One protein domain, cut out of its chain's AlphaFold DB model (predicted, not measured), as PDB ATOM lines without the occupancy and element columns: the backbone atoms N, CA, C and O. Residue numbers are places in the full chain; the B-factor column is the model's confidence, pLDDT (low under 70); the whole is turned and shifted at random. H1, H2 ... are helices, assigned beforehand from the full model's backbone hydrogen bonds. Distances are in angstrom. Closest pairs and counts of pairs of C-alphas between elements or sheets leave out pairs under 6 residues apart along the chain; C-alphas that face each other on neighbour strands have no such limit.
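AT A GLANCE: This is residues 11 to 75 of the 80 residues of the protein "Putative nickel-responsive regulator" of candidate division Hyd24-12 bacterium ADurb.Bin004 (UniProt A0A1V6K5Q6). The longest helix, H2, makes a corner with H1 near residue 30, and beyond residue 45 three short helices, H3, H4 and H5, are strung out one after another. Residues 53 to 75, with H4 and H5, stick out as a free tail. The printed part has 65 residues, five named helices, H1 to H5, and no named strand: all helix. It is extended, with a radius of gyration of the C-alphas of 21.1 A and spans of 66 by 25 by 18 A.

IN THESE COORDINATES: Find C-alpha 30 at (188.030, 114.229, 132.757); from there H2 runs 22.4 A to residue 45. Before it, H1, residues 12 to 23, covers 16.3 A. After it come H3, residues 48 to 54, H4, residues 59 to 66, and H5, residues 70 to 75, ending at C-alpha 75, (244.052, 124.870, 113.656).

HOW THE PARTS SIT: Look at Val 22 and Arg 30: their C-alphas, 6.5 A apart, are the closest of H1 and H2, which touch through residues 18 to 22 and 30 to 33 alone, about perpendicular at 75 degrees. H2 and H3 are close but not clearly touching, C-alphas 43 and 49 being closest at 6.0 A. H4 and H5 are apart. Every O i to N i+4 pair is within hydrogen-bond range in H1 to H4, and 1 of 2 in H5.

THE WHOLE: The C-alphas of Glu 12 and Glu 75, the two farthest apart, are 66.0 A apart. The printed part has no cut and no long link. Look for pLDDT under 70 at residues 47 to 48 and 74.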
ATOM      1  N   SER A  11     181.778 113.074 121.145       98.06
ATOM      2  CA  SER A  11     181.348 111.786 120.605       98.06
ATOM      3  C   SER A  11     181.496 110.698 121.670       98.06
ATOM      4  O   SER A  11     182.382 110.758 122.527       98.06
ATOM      5  N   GLU A  12     180.650 109.674 121.602       98.00
ATOM      6  CA  GLU A  12     180.687 108.559 122.553       98.00
ATOM      7  C   GLU A  12     182.048 107.841 122.541       98.00
ATOM      8  O   GLU A  12     182.572 107.454 123.583       98.00
ATOM      9  N   VAL A  13     182.660 107.724 121.358       98.12
ATOM     10  CA  VAL A  13     183.997 107.140 121.187       98.12
ATOM     11  C   VAL A  13     185.057 107.965 121.919       98.12
ATOM     12  O   VAL A  13     185.844 107.398 122.674       98.12
ATOM     13  N   MET A  14     185.054 109.292 121.753       97.06
ATOM     14  CA  MET A  14     186.014 110.167 122.436       97.06
ATOM     15  C   MET A  14     185.812 110.169 123.949       97.06
ATOM     16  O   MET A  14     186.790 110.184 124.692       97.06
ATOM     17  N   LEU A  15     184.560 110.135 124.415       97.38
ATOM     18  CA  LEU A  15     184.269 110.070 125.845       97.38
ATOM     19  C   LEU A  15     184.820 108.778 126.466       97.38
ATOM     20  O   LEU A  15     185.445 108.842 127.520       97.38
ATOM     21  N   ARG A  16     184.672 107.633 125.785       97.94
ATOM     22  CA  ARG A  16     185.261 106.358 126.228       97.94
ATOM     23  C   ARG A  16     186.786 106.409 126.310       97.94
ATOM     24  O   ARG A  16     187.350 105.967 127.302       97.94
ATOM     25  N   GLN A  17     187.448 106.972 125.300       96.75
ATOM     26  CA  GLN A  17     188.908 107.122 125.305       96.75
ATOM     27  C   GLN A  17     189.378 108.043 126.437       96.75
ATOM     28  O   GLN A  17     190.366 107.759 127.107       96.75
ATOM     29  N   LEU A  18     188.650 109.135 126.689       96.81
ATOM     30  CA  LEU A  18     188.937 110.030 127.808       96.81
ATOM     31  C   LEU A  18     188.795 109.313 129.157       96.81
ATOM     32  O   LEU A  18     189.615 109.515 130.051       96.81
ATOM     33  N   ASP A  19     187.772 108.474 129.298       97.12
ATOM     34  CA  ASP A  19     187.535 107.682 130.504       97.12
ATOM     35  C   ASP A  19     188.629 106.658 130.761       97.12
ATOM     36  O   ASP A  19     189.049 106.500 131.905       97.12
ATOM     37  N   GLU A  20     189.132 106.015 129.711       97.44
ATOM     38  CA  GLU A  20     190.262 105.096 129.804       97.44
ATOM     39  C   GLU A  20     191.524 105.808 130.306       97.44
ATOM     40  O   GLU A  20     192.205 105.320 131.202       97.44
ATOM     41  N   LEU A  21     191.804 107.018 129.816       96.25
ATOM     42  CA  LEU A  21     192.951 107.805 130.279       96.25
ATOM     43  C   LEU A  21     192.846 108.202 131.761       96.25
ATOM     44  O   LEU A  21     193.859 108.315 132.454       96.25
ATOM     45  N   VAL A  22     191.629 108.417 132.260       96.62
ATOM     46  CA  VAL A  22     191.389 108.692 133.683       96.62
ATOM     47  C   VAL A  22     191.455 107.402 134.506       96.62
ATOM     48  O   VAL A  22     192.004 107.415 135.605       96.62
ATOM     49  N   SER A  23     190.945 106.282 133.985       96.12
ATOM     50  CA  SER A  23     190.930 104.999 134.698       96.12
ATOM     51  C   SER A  23     192.334 104.435 134.916       96.12
ATOM     52  O   SER A  23     192.610 103.895 135.985       96.12
ATOM     53  N   VAL A  24     193.250 104.645 133.964       96.44
ATOM     54  CA  VAL A  24     194.675 104.291 134.103       96.44
ATOM     55  C   VAL A  24     195.484 105.329 134.894       96.44
ATOM     56  O   VAL A  24     196.711 105.296 134.881       96.44
ATOM     57  N   ALA A  25     194.810 106.272 135.566       92.44
ATOM     58  CA  ALA A  25     195.396 107.344 136.375       92.44
ATOM     59  C   ALA A  25     196.391 108.254 135.629       92.44
ATOM     60  O   ALA A  25     197.162 108.979 136.261       92.44
ATOM     61  N   ARG A  26     196.353 108.281 134.289       92.25
ATOM     62  CA  ARG A  26     197.165 109.212 133.492       92.25
ATOM     63  C   ARG A  26     196.705 110.655 133.670       92.25
ATOM     64  O   ARG A  26     197.521 111.565 133.591       92.25
ATOM     65  N   TYR A  27     195.419 110.852 133.959       94.25
ATOM     66  CA  TYR A  27     194.869 112.137 134.374       94.25
ATOM     67  C   TYR A  27     194.005 111.990 135.629       94.25
ATOM     68  O   TYR A  27     193.261 111.019 135.755       94.25
ATOM     69  N   PRO A  28     194.007 112.988 136.529       91.44
ATOM     70  CA  PRO A  28     193.252 112.926 137.782       91.44
ATOM     71  C   PRO A  28     191.730 113.051 137.592       91.44
ATOM     72  O   PRO A  28     190.963 112.730 138.493       91.44
ATOM     73  N   SER A  29     191.267 113.587 136.457       96.38
ATOM     74  CA  SER A  29     189.842 113.695 136.117       96.38
ATOM     75  C   SER A  29     189.650 114.030 134.637       96.38
ATOM     76  O   SER A  29     190.543 114.607 134.013       96.38
ATOM     77  N   ARG A  30     188.439 113.796 134.110       95.81
ATOM     78  CA  ARG A  30     188.030 114.229 132.757       95.81
ATOM     79  C   ARG A  30     188.272 115.724 132.542       95.81
ATOM     80  O   ARG A  30     188.841 116.128 131.536       95.81
ATOM     81  N   SER A  31     187.873 116.553 133.512       95.25
ATOM     82  CA  SER A  31     188.086 118.005 133.447       95.25
ATOM     83  C   SER A  31     189.562 118.394 133.479       95.25
ATOM     84  O   SER A  31     189.925 119.385 132.860       95.25
ATOM     85  N   GLY A  32     190.404 117.633 134.187       94.69
ATOM     86  CA  GLY A  32     191.850 117.856 134.213       94.69
ATOM     87  C   GLY A  32     192.477 117.576 132.851       94.69
ATOM     88  O   GLY A  32     193.140 118.449 132.304       94.69
ATOM     89  N   ALA A  33     192.164 116.415 132.274       95.94
ATOM     90  CA  ALA A  33     192.621 116.024 130.944       95.94
ATOM     91  C   ALA A  33     192.206 117.035 129.859       95.94
ATOM     92  O   ALA A  33     193.029 117.463 129.056       95.94
ATOM     93  N   ILE A  34     190.938 117.469 129.860       95.69
ATOM     94  CA  ILE A  34     190.448 118.469 128.898       95.69
ATOM     95  C   ILE A  34     191.138 119.821 129.113       95.69
ATOM     96  O   ILE A  34     191.489 120.485 128.141       95.69
ATOM     97  N   GLN A  35     191.339 120.241 130.365       94.62
ATOM     98  CA  GLN A  35     192.006 121.509 130.663       94.62
ATOM     99  C   GLN A  35     193.445 121.523 130.128       94.62
ATOM    100  O   GLN A  35     193.845 122.514 129.521       94.62
ATOM    101  N   GLU A  36     194.194 120.437 130.322       94.44
ATOM    102  CA  GLU A  36     195.564 120.299 129.819       94.44
ATOM    103  C   GLU A  36     195.600 120.286 128.287       94.44
ATOM    104  O   GLU A  36     196.324 121.072 127.685       94.44
ATOM    105  N   ALA A  37     194.723 119.514 127.639       94.19
ATOM    106  CA  ALA A  37     194.633 119.486 126.178       94.19
ATOM    107  C   ALA A  37     194.299 120.863 125.568       94.19
ATOM    108  O   ALA A  37     194.826 121.229 124.515       94.19
ATOM    109  N   VAL A  38     193.429 121.646 126.219       93.62
ATOM    110  CA  VAL A  38     193.111 123.019 125.793       93.62
ATOM    111  C   VAL A  38     194.307 123.945 125.993       93.62
ATOM    112  O   VAL A  38     194.584 124.764 125.120       93.62
ATOM    113  N   GLN A  39     195.027 123.818 127.111       92.12
ATOM    114  CA  GLN A  39     196.244 124.588 127.348       92.12
ATOM    115  C   GLN A  39     197.292 124.295 126.268       92.12
ATOM    116  O   GLN A  39     197.773 125.231 125.633       92.12
ATOM    117  N   ASP A  40     197.554 123.021 125.979       90.62
ATOM    118  CA  ASP A  40     198.483 122.599 124.930       90.62
ATOM    119  C   ASP A  40     198.086 123.152 123.558       90.62
ATOM    120  O   ASP A  40     198.929 123.635 122.799       90.62
ATOM    121  N   LEU A  41     196.793 123.109 123.222       90.44
ATOM    122  CA  LEU A  41     196.283 123.667 121.971       90.44
ATOM    123  C   LEU A  41     196.529 125.178 121.887       90.44
ATOM    124  O   LEU A  41     196.979 125.664 120.846       90.44
ATOM    125  N   LEU A  42     196.253 125.920 122.961       88.44
ATOM    126  CA  LEU A  42     196.476 127.365 123.019       88.44
ATOM    127  C   LEU A  42     197.966 127.704 122.923       88.44
ATOM    128  O   LEU A  42     198.342 128.584 122.150       88.44
ATOM    129  N   GLU A  43     198.823 126.979 123.639       84.88
ATOM    130  CA  GLU A  43     200.273 127.162 123.589       84.88
ATOM    131  C   GLU A  43     200.822 126.903 122.182       84.88
ATOM    132  O   GLU A  43     201.564 127.735 121.652       84.88
ATOM    133  N   ARG A  44     200.395 125.814 121.528       81.62
ATOM    134  CA  ARG A  44     200.768 125.495 120.137       81.62
ATOM    135  C   ARG A  44     200.281 126.553 119.152       81.62
ATOM    136  O   ARG A  44     201.034 126.947 118.267       81.62
ATOM    137  N   THR A  45     199.044 127.018 119.309       80.56
ATOM    138  CA  THR A  45     198.429 127.994 118.393       80.56
ATOM    139  C   THR A  45     199.023 129.390 118.565       80.56
ATOM    140  O   THR A  45     199.154 130.127 117.596       80.56
ATOM    141  N   SER A  46     199.441 129.751 119.781       76.75
ATOM    142  CA  SER A  46     200.023 131.064 120.072       76.75
ATOM    143  C   SER A  46     201.366 131.326 119.374       76.75
ATOM    144  O   SER A  46     201.872 132.442 119.457       76.75
ATOM    145  N   GLY A  47     201.992 130.313 118.759       66.62
ATOM    146  CA  GLY A  47     203.320 130.417 118.137       66.62
ATOM    147  C   GLY A  47     204.454 130.740 119.122       66.62
ATOM    148  O   GLY A  47     205.618 130.788 118.740       66.62
ATOM    149  N   SER A  48     204.136 130.928 120.405       68.62
ATOM    150  CA  SER A  48     205.067 131.397 121.429       68.62
ATOM    151  C   SER A  48     205.830 130.271 122.114       68.62
ATOM    152  O   SER A  48     206.703 130.556 122.926       68.62
ATOM    153  N   ARG A  49     205.539 128.998 121.802       72.88
ATOM    154  CA  ARG A  49     206.175 127.861 122.481       72.88
ATOM    155  C   ARG A  49     207.688 127.867 122.282       72.88
ATOM    156  O   ARG A  49     208.414 127.790 123.261       72.88
ATOM    157  N   LEU A  50     208.159 128.046 121.045       72.81
ATOM    158  CA  LEU A  50     209.595 128.157 120.774       72.81
ATOM    159  C   LEU A  50     210.190 129.391 121.460       72.81
ATOM    160  O   LEU A  50     211.180 129.267 122.159       72.81
ATOM    161  N   ALA A  51     209.546 130.555 121.343       74.56
ATOM    162  CA  ALA A  51     210.028 131.781 121.979       74.56
ATOM    163  C   ALA A  51     210.106 131.672 123.519       74.56
ATOM    164  O   ALA A  51     211.076 132.129 124.116       74.56
ATOM    165  N   ARG A  52     209.126 131.028 124.173       74.88
ATOM    166  CA  ARG A  52     209.130 130.764 125.624       74.88
ATOM    167  C   ARG A  52     210.194 129.758 126.023       74.88
ATOM    168  O   ARG A  52     210.834 129.965 127.045       74.88
ATOM    169  N   GLU A  53     210.387 128.688 125.262       82.50
ATOM    170  CA  GLU A  53     211.441 127.719 125.574       82.50
ATOM    171  C   GLU A  53     212.834 128.320 125.332       82.50
ATOM    172  O   GLU A  53     213.680 128.223 126.212       82.50
ATOM    173  N   CYS A  54     213.044 129.057 124.235       78.94
ATOM    174  CA  CYS A  54     214.281 129.804 123.986       78.94
ATOM    175  C   CYS A  54     214.551 130.862 125.065       78.94
ATOM    176  O   CYS A  54     215.704 131.094 125.399       78.94
ATOM    177  N   SER A  55     213.517 131.465 125.662       81.31
ATOM    178  CA  SER A  55     213.710 132.415 126.772       81.31
ATOM    179  C   SER A  55     214.241 131.785 128.066       81.31
ATOM    180  O   SER A  55     214.622 132.516 128.973       81.31
ATOM    181  N   LYS A  56     214.245 130.448 128.178       85.62
ATOM    182  CA  LYS A  56     214.833 129.730 129.321       85.62
ATOM    183  C   LYS A  56     216.328 129.461 129.148       85.62
ATOM    184  O   LYS A  56     216.959 129.049 130.116       85.62
ATOM    185  N   LEU A  57     216.858 129.623 127.936       86.06
ATOM    186  CA  LEU A  57     218.263 129.376 127.630       86.06
ATOM    187  C   LEU A  57     219.114 130.570 128.068       86.06
ATOM    188  O   LEU A  57     218.678 131.718 127.965       86.06
ATOM    189  N   ASP A  58     220.324 130.286 128.542       88.88
ATOM    190  CA  ASP A  58     221.331 131.296 128.858       88.88
ATOM    191  C   ASP A  58     222.235 131.509 127.631       88.88
ATOM    192  O   ASP A  58     222.961 130.586 127.257       88.88
ATOM    193  N   PRO A  59     222.215 132.697 126.993       87.44
ATOM    194  CA  PRO A  59     223.007 132.960 125.797       87.44
ATOM    195  C   PRO A  59     224.501 132.671 125.965       87.44
ATOM    196  O   PRO A  59     225.119 132.179 125.026       87.44
ATOM    197  N   GLU A  60     225.084 132.949 127.135       90.69
ATOM    198  CA  GLU A  60     226.519 132.724 127.353       90.69
ATOM    199  C   GLU A  60     226.855 131.230 127.407       90.69
ATOM    200  O   GLU A  60     227.856 130.800 126.833       90.69
ATOM    201  N   GLN A  61     225.996 130.424 128.037       90.69
ATOM    202  CA  GLN A  61     226.167 128.970 128.080       90.69
ATOM    203  C   GLN A  61     225.980 128.338 126.704       90.69
ATOM    204  O   GLN A  61     226.778 127.494 126.306       90.69
ATOM    205  N   GLU A  62     224.959 128.765 125.962       92.12
ATOM    206  CA  GLU A  62     224.692 128.235 124.624       92.12
ATOM    207  C   GLU A  62     225.844 128.544 123.657       92.12
ATOM    208  O   GLU A  62     226.243 127.671 122.887       92.12
ATOM    209  N   ILE A  63     226.423 129.751 123.729       89.50
ATOM    210  CA  ILE A  63     227.612 130.120 122.944       89.50
ATOM    211  C   ILE A  63     228.808 129.253 123.349       89.50
ATOM    212  O   ILE A  63     229.460 128.683 122.481       89.50
ATOM    213  N   ALA A  64     229.067 129.090 124.650       91.19
ATOM    214  CA  ALA A  64     230.195 128.289 125.129       91.19
ATOM    215  C   ALA A  64     230.116 126.817 124.687       91.19
ATOM    216  O   ALA A  64     231.141 126.226 124.354       91.19
ATOM    217  N   ILE A  65     228.912 126.235 124.657       89.38
ATOM    218  CA  ILE A  65     228.680 124.869 124.164       89.38
ATOM    219  C   ILE A  65     228.838 124.809 122.639       89.38
ATOM    220  O   ILE A  65     229.445 123.875 122.121       89.38
ATOM    221  N   ALA A  66     228.308 125.790 121.903       88.31
ATOM    222  CA  ALA A  66     228.390 125.821 120.441       88.31
ATOM    223  C   ALA A  66     229.824 126.026 119.922       88.31
ATOM    224  O   ALA A  66     230.171 125.529 118.853       88.31
ATOM    225  N   GLU A  67     230.643 126.762 120.672       89.75
ATOM    226  CA  GLU A  67     232.043 127.043 120.345       89.75
ATOM    227  C   GLU A  67     233.017 126.012 120.941       89.75
ATOM    228  O   GLU A  67     234.232 126.094 120.719       89.75
ATOM    229  N   GLU A  68     232.517 125.010 121.671       84.75
ATOM    230  CA  GLU A  68     233.340 123.936 122.219       84.75
ATOM    231  C   GLU A  68     234.037 123.171 121.079       84.75
ATOM    232  O   GLU A  68     233.407 122.572 120.214       84.75
ATOM    233  N   GLY A  69     235.373 123.211 121.056       76.94
ATOM    234  CA  GLY A  69     236.184 122.537 120.037       76.94
ATOM    235  C   GLY A  69     236.465 123.357 118.772       76.94
ATOM    236  O   GLY A  69     237.379 122.993 118.030       76.94
ATOM    237  N   MET A  70     235.807 124.507 118.565       79.25
ATOM    238  CA  MET A  70     236.076 125.380 117.409       79.25
ATOM    239  C   MET A  70     237.532 125.864 117.353       79.25
ATOM    240  O   MET A  70     238.106 125.995 116.273       79.25
ATOM    241  N   SER A  71     238.155 126.103 118.511       71.12
ATOM    242  CA  SER A  71     239.565 126.504 118.594       71.12
ATOM    243  C   SER A  71     240.516 125.427 118.062       71.12
ATOM    244  O   SER A  71     241.461 125.751 117.348       71.12
ATOM    245  N   TYR A  72     240.232 124.153 118.345       70.75
ATOM    246  CA  TYR A  72     241.013 123.012 117.864       70.75
ATOM    247  C   TYR A  72     240.751 122.714 116.381       70.75
ATOM    248  O   TYR A  72     241.666 122.386 115.619       70.75
ATOM    249  N   GLU A  73     239.499 122.867 115.947       70.81
ATOM    250  CA  GLU A  73     239.129 122.713 114.545       70.81
ATOM    251  C   GLU A  73     239.839 123.747 113.673       70.81
ATOM    252  O   GLU A  73     240.470 123.366 112.690       70.81
ATOM    253  N   ASN A  74     239.821 125.032 114.043       69.62
ATOM    254  CA  ASN A  74     240.409 126.117 113.249       69.62
ATOM    255  C   ASN A  74     241.918 125.940 112.975       69.62
ATOM    256  O   ASN A  74     242.418 126.405 111.954       69.62
ATOM    257  N   GLU A  75     242.642 125.242 113.855       72.62
ATOM    258  CA  GLU A  75     244.052 124.870 113.656       72.62
ATOM    259  C   GLU A  75     244.233 123.655 112.729       72.62
ATOM    260  O   GLU A  75     245.287 123.489 112.112       72.62
TER     261      GLU A  75